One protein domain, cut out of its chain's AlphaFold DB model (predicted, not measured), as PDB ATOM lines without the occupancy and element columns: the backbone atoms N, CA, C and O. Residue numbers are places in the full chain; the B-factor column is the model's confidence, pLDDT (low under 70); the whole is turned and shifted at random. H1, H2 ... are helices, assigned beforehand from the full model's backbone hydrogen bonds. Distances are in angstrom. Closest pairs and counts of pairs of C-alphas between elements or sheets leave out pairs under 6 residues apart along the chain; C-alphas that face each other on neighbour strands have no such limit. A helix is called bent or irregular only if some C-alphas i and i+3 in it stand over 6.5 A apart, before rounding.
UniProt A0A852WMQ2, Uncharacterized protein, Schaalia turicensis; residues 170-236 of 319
ATOM      1  N   ALA A 170     149.781 130.603 245.131       72.94
ATOM      2  CA  ALA A 170     150.245 130.839 246.497       72.94
ATOM      3  C   ALA A 170     151.492 131.741 246.547       72.94
ATOM      4  O   ALA A 170     151.548 132.679 247.352       72.94
ATOM      5  N   ASP A 171     152.455 131.517 245.652       72.19
ATOM      6  CA  ASP A 171     153.671 132.332 245.549       72.19
ATOM      7  C   ASP A 171     153.344 133.747 245.063       72.19
ATOM      8  O   ASP A 171     153.831 134.738 245.615       72.19
ATOM      9  N   LEU A 172     152.426 133.855 244.097       75.75
ATOM     10  CA  LEU A 172     151.862 135.125 243.641       75.75
ATOM     11  C   LEU A 172     151.244 135.927 244.787       75.75
ATOM     12  O   LEU A 172     151.435 137.145 244.868       75.75
ATOM     13  N   LYS A 173     150.488 135.261 245.664       76.75
ATOM     14  CA  LYS A 173     149.851 135.901 246.817       76.75
ATOM     15  C   LYS A 173     150.893 136.387 247.820       76.75
ATOM     16  O   LYS A 173     150.903 137.568 248.144       76.75
ATOM     17  N   THR A 174     151.820 135.518 248.218       74.31
ATOM     18  CA  THR A 174     152.896 135.854 249.165       74.31
ATOM     19  C   THR A 174     153.741 137.024 248.666       74.31
ATOM     20  O   THR A 174     154.015 137.970 249.404       74.31
ATOM     21  N   ARG A 175     154.108 137.019 247.379       75.50
ATOM     22  CA  ARG A 175     154.861 138.118 246.770       75.50
ATOM     23  C   ARG A 175     154.071 139.426 246.804       75.50
ATOM     24  O   ARG A 175     154.637 140.462 247.144       75.50
ATOM     25  N   LYS A 176     152.778 139.397 246.468       80.06
ATOM     26  CA  LYS A 176     151.915 140.588 246.531       80.06
ATOM     27  C   LYS A 176     151.788 141.118 247.957       80.06
ATOM     28  O   LYS A 176     151.928 142.323 248.147       80.06
ATOM     29  N   ASP A 177     151.603 140.235 248.930       84.06
ATOM     30  CA  ASP A 177     151.454 140.600 250.340       84.06
ATOM     31  C   ASP A 177     152.730 141.255 250.902       84.06
ATOM     32  O   ASP A 177     152.636 142.162 251.723       84.06
ATOM     33  N   ILE A 178     153.920 140.873 250.421       80.94
ATOM     34  CA  ILE A 178     155.201 141.487 250.824       80.94
ATOM     35  C   ILE A 178     155.496 142.781 250.048       80.94
ATOM     36  O   ILE A 178     155.958 143.769 250.623       80.94
ATOM     37  N   LEU A 179     155.282 142.788 248.728       77.38
ATOM     38  CA  LEU A 179     155.689 143.909 247.877       77.38
ATOM     39  C   LEU A 179     154.751 145.111 247.990       77.38
ATOM     40  O   LEU A 179     155.233 146.241 247.986       77.38
ATOM     41  N   VAL A 180     153.436 144.895 248.093       80.81
ATOM     42  CA  VAL A 180     152.456 145.993 248.103       80.81
ATOM     43  C   VAL A 180     152.676 146.945 249.287       80.81
ATOM     44  O   VAL A 180     152.848 148.135 249.027       80.81
ATOM     45  N   PRO A 181     152.800 146.480 250.547       87.75
ATOM     46  CA  PRO A 181     153.033 147.377 251.681       87.75
ATOM     47  C   PRO A 181     154.335 148.173 251.559       87.75
ATOM     48  O   PRO A 181     154.375 149.354 251.887       87.75
ATOM     49  N   ARG A 182     155.400 147.547 251.039       82.12
ATOM     50  CA  ARG A 182     156.703 148.202 250.850       82.12
ATOM     51  C   ARG A 182     156.660 149.283 249.770       82.12
ATOM     52  O   ARG A 182     157.343 150.301 249.886       82.12
ATOM     53  N   LEU A 183     155.896 149.058 248.703       83.38
ATOM     54  CA  LEU A 183     155.680 150.060 247.660       83.38
ATOM     55  C   LEU A 183     154.835 151.222 248.190       83.38
ATOM     56  O   LEU A 183     155.185 152.373 247.941       83.38
ATOM     57  N   ASP A 184     153.795 150.931 248.970       88.56
ATOM     58  CA  ASP A 184     152.941 151.949 249.586       88.56
ATOM     59  C   ASP A 184     153.715 152.809 250.599       88.56
ATOM     60  O   ASP A 184     153.558 154.029 250.631       88.56
ATOM     61  N   GLU A 185     154.609 152.206 251.390       89.31
ATOM     62  CA  GLU A 185     155.509 152.931 252.295       89.31
ATOM     63  C   GLU A 185     156.426 153.893 251.526       89.31
ATOM     64  O   GLU A 185     156.560 155.063 251.893       89.31
ATOM     65  N   ARG A 186     157.022 153.430 250.418       82.00
ATOM     66  CA  ARG A 186     157.871 154.276 249.569       82.00
ATOM     67  C   ARG A 186     157.092 155.404 248.906       82.00
ATOM     68  O   ARG A 186     157.607 156.516 248.850       82.00
ATOM     69  N   LEU A 187     155.875 155.137 248.435       86.62
ATOM     70  CA  LEU A 187     155.000 156.161 247.866       86.62
ATOM     71  C   LEU A 187     154.692 157.245 248.898       86.62
ATOM     72  O   LEU A 187     154.949 158.415 248.631       86.62
ATOM     73  N   ARG A 188     154.278 156.862 250.110       88.25
ATOM     74  CA  ARG A 188     154.026 157.815 251.202       88.25
ATOM     75  C   ARG A 188     155.262 158.626 251.571       88.25
ATOM     76  O   ARG A 188     155.162 159.821 251.825       88.25
ATOM     77  N   ALA A 189     156.441 158.005 251.598       87.44
ATOM     78  CA  ALA A 189     157.687 158.715 251.882       87.44
ATOM     79  C   ALA A 189     157.999 159.784 250.818       87.44
ATOM     80  O   ALA A 189     158.475 160.869 251.157       87.44
ATOM     81  N   ILE A 190     157.714 159.493 249.547       85.38
ATOM     82  CA  ILE A 190     157.871 160.445 248.443       85.38
ATOM     83  C   ILE A 190     156.816 161.555 248.532       85.38
ATOM     84  O   ILE A 190     157.173 162.724 248.437       85.38
ATOM     85  N   GLU A 191     155.551 161.215 248.775       86.25
ATOM     86  CA  GLU A 191     154.463 162.187 248.958       86.25
ATOM     87  C   GLU A 191     154.763 163.158 250.107       86.25
ATOM     88  O   GLU A 191     154.653 164.371 249.941       86.25
ATOM     89  N   ASN A 192     155.239 162.643 251.243       89.25
ATOM     90  CA  ASN A 192     155.630 163.465 252.386       89.25
ATOM     91  C   ASN A 192     156.800 164.399 252.053       89.25
ATOM     92  O   ASN A 192     156.807 165.551 252.481       89.25
ATOM     93  N   ARG A 193     157.785 163.925 251.277       88.06
ATOM     94  CA  ARG A 193     158.896 164.766 250.809       88.06
ATOM     95  C   ARG A 193     158.422 165.862 249.864       88.06
ATOM     96  O   ARG A 193     158.872 166.992 249.998       88.06
ATOM     97  N   LEU A 194     157.508 165.554 248.948       82.75
ATOM     98  CA  LEU A 194     156.925 166.552 248.053       82.75
ATOM     99  C   LEU A 194     156.141 167.614 248.822       82.75
ATOM    100  O   LEU A 194     156.319 168.799 248.559       82.75
ATOM    101  N   ALA A 195     155.330 167.201 249.797       83.56
ATOM    102  CA  ALA A 195     154.588 168.125 250.647       83.56
ATOM    103  C   ALA A 195     155.527 169.031 251.460       83.56
ATOM    104  O   ALA A 195     155.297 170.235 251.542       83.56
ATOM    105  N   PHE A 196     156.611 168.471 252.010       83.81
ATOM    106  CA  PHE A 196     157.636 169.241 252.718       83.81
ATOM    107  C   PHE A 196     158.300 170.280 251.806       83.81
ATOM    108  O   PHE A 196     158.367 171.451 252.166       83.81
ATOM    109  N   LEU A 197     158.727 169.868 250.610       79.06
ATOM    110  CA  LEU A 197     159.345 170.768 249.638       79.06
ATOM    111  C   LEU A 197     158.371 171.871 249.196       79.06
ATOM    112  O   LEU A 197     158.760 173.029 249.139       79.06
ATOM    113  N   GLN A 198     157.095 171.555 248.943       76.31
ATOM    114  CA  GLN A 198     156.071 172.560 248.616       76.31
ATOM    115  C   GLN A 198     155.833 173.571 249.745       76.31
ATOM    116  O   GLN A 198     155.689 174.762 249.471       76.31
ATOM    117  N   ASP A 199     155.806 173.128 251.003       80.38
ATOM    118  CA  ASP A 199     155.686 174.026 252.158       80.38
ATOM    119  C   ASP A 199     156.939 174.909 252.321       80.38
ATOM    120  O   ASP A 199     156.842 176.098 252.633       80.38
ATOM    121  N   GLU A 200     158.123 174.364 252.029       75.25
ATOM    122  CA  GLU A 200     159.376 175.120 251.992       75.25
ATOM    123  C   GLU A 200     159.386 176.159 250.850       75.25
ATOM    124  O   GLU A 200     159.807 177.300 251.071       75.25
ATOM    125  N   PHE A 201     158.818 175.832 249.679       63.16
ATOM    126  CA  PHE A 201     158.609 176.777 248.568       63.16
ATOM    127  C   PHE A 201     157.703 177.941 248.936       63.16
ATOM    128  O   PHE A 201     158.018 179.089 248.624       63.16
ATOM    129  N   LEU A 202     156.594 177.667 249.618       64.00
ATOM    130  CA  LEU A 202     155.652 178.705 250.043       64.00
ATOM    131  C   LEU A 202     156.277 179.672 251.064       64.00
ATOM    132  O   LEU A 202     155.891 180.839 251.121       64.00
ATOM    133  N   LYS A 203     157.259 179.209 251.848       65.56
ATOM    134  CA  LYS A 203     157.970 180.006 252.863       65.56
ATOM    135  C   LYS A 203     159.173 180.771 252.311       65.56
ATOM    136  O   LYS A 203     159.526 181.817 252.851       65.56
ATOM    137  N   THR A 204     159.810 180.271 251.255       55.44
ATOM    138  CA  THR A 204     161.034 180.843 250.678       55.44
ATOM    139  C   THR A 204     160.765 181.324 249.255       55.44
ATOM    140  O   THR A 204     161.090 180.665 248.276       55.44
ATOM    141  N   GLY A 205     160.152 182.500 249.120       53.00
ATOM    142  CA  GLY A 205     159.648 183.037 247.848       53.00
ATOM    143  C   GLY A 205     160.651 183.307 246.709       53.00
ATOM    144  O   GLY A 205     160.296 184.048 245.804       53.00
ATOM    145  N   THR A 206     161.868 182.754 246.697       46.09
ATOM    146  CA  THR A 206     162.848 182.948 245.610       46.09
ATOM    147  C   THR A 206     163.909 181.834 245.549       46.09
ATOM    148  O   THR A 206     165.083 182.082 245.831       46.09
ATOM    149  N   ARG A 207     163.551 180.609 245.151       48.88
ATOM    150  CA  ARG A 207     164.485 179.699 244.455       48.88
ATOM    151  C   ARG A 207     163.735 178.999 243.326       48.88
ATOM    152  O   ARG A 207     162.640 178.493 243.547       48.88
ATOM    153  N   ASP A 208     164.297 179.026 242.120       56.94
ATOM    154  CA  ASP A 208     163.726 178.356 240.951       56.94
ATOM    155  C   ASP A 208     163.918 176.845 241.099       56.94
ATOM    156  O   ASP A 208     164.999 176.312 240.867       56.94
ATOM    157  N   VAL A 209     162.882 176.172 241.591       56.94
ATOM    158  CA  VAL A 209     162.888 174.720 241.838       56.94
ATOM    159  C   VAL A 209     161.948 173.988 240.884       56.94
ATOM    160  O   VAL A 209     161.606 172.817 241.046       56.94
ATOM    161  N   SER A 210     161.593 174.674 239.802       58.47
ATOM    162  CA  SER A 210     160.824 174.130 238.690       58.47
ATOM    163  C   SER A 210     161.502 172.889 238.090       58.47
ATOM    164  O   SER A 210     160.821 171.918 237.761       58.47
ATOM    165  N   GLU A 211     162.838 172.874 238.012       64.12
ATOM    166  CA  GLU A 211     163.603 171.734 237.486       64.12
ATOM    167  C   GLU A 211     163.591 170.516 238.422       64.12
ATOM    168  O   GLU A 211     163.456 169.380 237.964       64.12
ATOM    169  N   GLU A 212     163.674 170.724 239.738       61.69
ATOM    170  CA  GLU A 212     163.672 169.623 240.708       61.69
ATOM    171  C   GLU A 212     162.268 169.026 240.871       61.69
ATOM    172  O   GLU A 212     162.113 167.806 240.942       61.69
ATOM    173  N   ILE A 213     161.227 169.867 240.821       69.00
ATOM    174  CA  ILE A 213     159.827 169.427 240.765       69.00
ATOM    175  C   ILE A 213     159.574 168.627 239.481       69.00
ATOM    176  O   ILE A 213     158.937 167.570 239.534       69.00
ATOM    177  N   ALA A 214     160.104 169.070 238.336       73.00
ATOM    178  CA  ALA A 214     159.995 168.332 237.082       73.00
ATOM    179  C   ALA A 214     160.689 166.961 237.173       73.00
ATOM    180  O   ALA A 214     160.077 165.947 236.828       73.00
ATOM    181  N   LEU A 215     161.905 166.897 237.725       78.25
ATOM    182  CA  LEU A 215     162.639 165.643 237.940       78.25
ATOM    183  C   LEU A 215     161.907 164.677 238.880       78.25
ATOM    184  O   LEU A 215     161.768 163.492 238.568       78.25
ATOM    185  N   LEU A 216     161.397 165.172 240.007       74.00
ATOM    186  CA  LEU A 216     160.640 164.362 240.961       74.00
ATOM    187  C   LEU A 216     159.311 163.880 240.365       74.00
ATOM    188  O   LEU A 216     158.939 162.724 240.562       74.00
ATOM    189  N   SER A 217     158.626 164.709 239.573       74.81
ATOM    190  CA  SER A 217     157.389 164.318 238.881       74.81
ATOM    191  C   SER A 217     157.626 163.241 237.811       74.81
ATOM    192  O   SER A 217     156.820 162.313 237.668       74.81
ATOM    193  N   ALA A 218     158.766 163.300 237.116       80.81
ATOM    194  CA  ALA A 218     159.196 162.290 236.154       80.81
ATOM    195  C   ALA A 218     159.545 160.959 236.846       80.81
ATOM    196  O   ALA A 218     159.147 159.887 236.390       80.81
ATOM    197  N   GLN A 219     160.220 161.007 237.998       79.81
ATOM    198  CA  GLN A 219     160.472 159.808 238.805       79.81
ATOM    199  C   GLN A 219     159.177 159.193 239.348       79.81
ATOM    200  O   GLN A 219     159.028 157.970 239.359       79.81
ATOM    201  N   LEU A 220     158.215 160.020 239.755       74.19
ATOM    202  CA  LEU A 220     156.934 159.566 240.294       74.19
ATOM    203  C   LEU A 220     156.062 158.910 239.211       74.19
ATOM    204  O   LEU A 220     155.435 157.878 239.451       74.19
ATOM    205  N   THR A 221     156.078 159.444 237.988       75.94
ATOM    206  CA  THR A 221     155.406 158.822 236.834       75.94
ATOM    207  C   THR A 221     156.065 157.508 236.415       75.94
ATOM    208  O   THR A 221     155.347 156.535 236.176       75.94
ATOM    209  N   ALA A 222     157.398 157.429 236.411       77.56
ATOM    210  CA  ALA A 222     158.114 156.181 236.148       77.56
ATOM    211  C   ALA A 222     157.813 155.109 237.212       77.56
ATOM    212  O   ALA A 222     157.501 153.965 236.875       77.56
ATOM    213  N   LEU A 223     157.811 155.473 238.498       72.69
ATOM    214  CA  LEU A 223     157.470 154.548 239.582       72.69
ATOM    215  C   LEU A 223     156.015 154.077 239.502       72.69
ATOM    216  O   LEU A 223     155.763 152.878 239.621       72.69
ATOM    217  N   ASN A 224     155.069 154.969 239.204       66.75
ATOM    218  CA  ASN A 224     153.676 154.583 238.971       66.75
ATOM    219  C   ASN A 224     153.552 153.575 237.820       66.75
ATOM    220  O   ASN A 224     152.862 152.570 237.960       66.75
ATOM    221  N   GLN A 225     154.268 153.772 236.709       71.94
ATOM    222  CA  GLN A 225     154.291 152.807 235.602       71.94
ATOM    223  C   GLN A 225     154.853 151.442 236.022       71.94
ATOM    224  O   GLN A 225     154.259 150.415 235.687       71.94
ATOM    225  N   THR A 226     155.930 151.407 236.816       68.69
ATOM    226  CA  THR A 226     156.449 150.141 237.368       68.69
ATOM    227  C   THR A 226     155.459 149.471 238.323       68.69
ATOM    228  O   THR A 226     155.320 148.248 238.311       68.69
ATOM    229  N   GLN A 227     154.700 150.256 239.092       60.94
ATOM    230  CA  GLN A 227     153.647 149.747 239.962       60.94
ATOM    231  C   GLN A 227     152.477 149.162 239.150       60.94
ATOM    232  O   GLN A 227     151.958 148.104 239.506       60.94
ATOM    233  N   TYR A 228     152.089 149.797 238.036       58.41
ATOM    234  CA  TYR A 228     151.068 149.271 237.123       58.41
ATOM    235  C   TYR A 228     151.517 147.975 236.436       58.41
ATOM    236  O   TYR A 228     150.715 147.049 236.322       58.41
ATOM    237  N   ALA A 229     152.791 147.865 236.046       59.47
ATOM    238  CA  ALA A 229     153.359 146.635 235.487       59.47
ATOM    239  C   ALA A 229     153.427 145.492 236.521       59.47
ATOM    240  O   ALA A 229     153.195 144.332 236.182       59.47
ATOM    241  N   ALA A 230     153.668 145.810 237.797       56.28
ATOM    242  CA  ALA A 230     153.697 144.842 238.897       56.28
ATOM    243  C   ALA A 230     152.299 144.382 239.369       56.28
ATOM    244  O   ALA A 230     152.186 143.424 240.140       56.28
ATOM    245  N   ARG A 231     151.216 145.036 238.919       46.00
ATOM    246  CA  ARG A 231     149.827 144.723 239.296       46.00
ATOM    247  C   ARG A 231     149.036 144.200 238.082       46.00
ATOM    248  O   ARG A 231     148.214 144.929 237.527       46.00
ATOM    249  N   PRO A 232     149.185 142.923 237.675       44.53
ATOM    250  CA  PRO A 232     148.256 142.336 236.724       44.53
ATOM    251  C   PRO A 232     146.924 142.108 237.450       44.53
ATOM    252  O   PRO A 232     146.767 141.184 238.252       44.53
ATOM    253  N   GLY A 233     145.974 143.009 237.201       49.81
ATOM    254  CA  GLY A 233     144.571 142.847 237.564       49.81
ATOM    255  C   GLY A 233     144.074 143.753 238.693       49.81
ATOM    256  O   GLY A 233     144.490 143.639 239.842       49.81
ATOM    257  N   LYS A 234     143.055 144.548 238.333       45.50
ATOM    258  CA  LYS A 234     142.148 145.356 239.170       45.50
ATOM    259  C   LYS A 234     142.717 146.686 239.683       45.50
ATOM    260  O   LYS A 234     143.131 146.777 240.823       45.50
ATOM    261  N   ILE A 235     142.629 147.727 238.845       41.28
ATOM    262  CA  ILE A 235     142.039 149.057 239.131       41.28
ATOM    263  C   ILE A 235     141.880 149.765 237.767       41.28
ATOM    264  O   ILE A 235     142.773 150.438 237.272       41.28
ATOM    265  N   LYS A 236     140.728 149.563 237.115       42.00
ATOM    266  CA  LYS A 236     140.256 150.362 235.961       42.00
ATOM    267  C   LYS A 236     139.195 151.398 236.382       42.00
ATOM    268  O   LYS A 236     138.536 151.974 235.530       42.00
TER     269      LYS A 236
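What this domain is: This is residues 170 to 236 of the 319 residues of an uncharacterized protein of Schaalia turicensis (UniProt A0A852WMQ2). One long helix, H1, makes the length of a rod, and a shorter helix, H2, folds back beside it after a loop at one end, the two side by side but loosely set. Residues 170 to 175 of H1 stick out past H2 at one end, and residues 202 to 208, around the turn, stick out at the other. The printed part has 67 residues with two named helices, H1 then H2, and no named strand, and its class is all helix. It is only just loose, close to extended, with a radius of gyration of the C-alphas of 15.8 A and spans of 53 by 18 by 17 A.

How they stand to each other: Begin with H1, residues 170 to 203, and go on to H2, residues 210 to 230; they run opposite ways at a shallow tilt of 13 degrees. They are close but not clearly touching, with 1 pair of C-alphas within 8 A. Look at Leu 183 and Gln 227, whose C-alphas are the closest of the two helices, 8.0 A apart. In H2 every O i to N i+4 pair is within hydrogen-bond range; in H1 28 of 30 are.

Where its parts are: Find C-alpha 170 at (150.245, 130.839, 246.497); from there H1 runs 50.2 A to C-alpha 203 at (157.970, 180.006, 252.863). H1 is neither bent nor irregular, but only just: C-alphas 178 and 181 are 6.3 A apart. H2 runs 30.1 A from Ser 210 to C-alpha 230 at (153.697, 144.842, 238.897).

The domain as a whole: The C-alphas farthest apart are those of Ala 170 and Thr 206, 53.6 A. The printed part has no cut, and the link from H1 to H2, 6 residues, is short. The mean pLDDT of the printed part is 71.2; look for values under 70 at residues 201 to 213, 224 and 226 to 236.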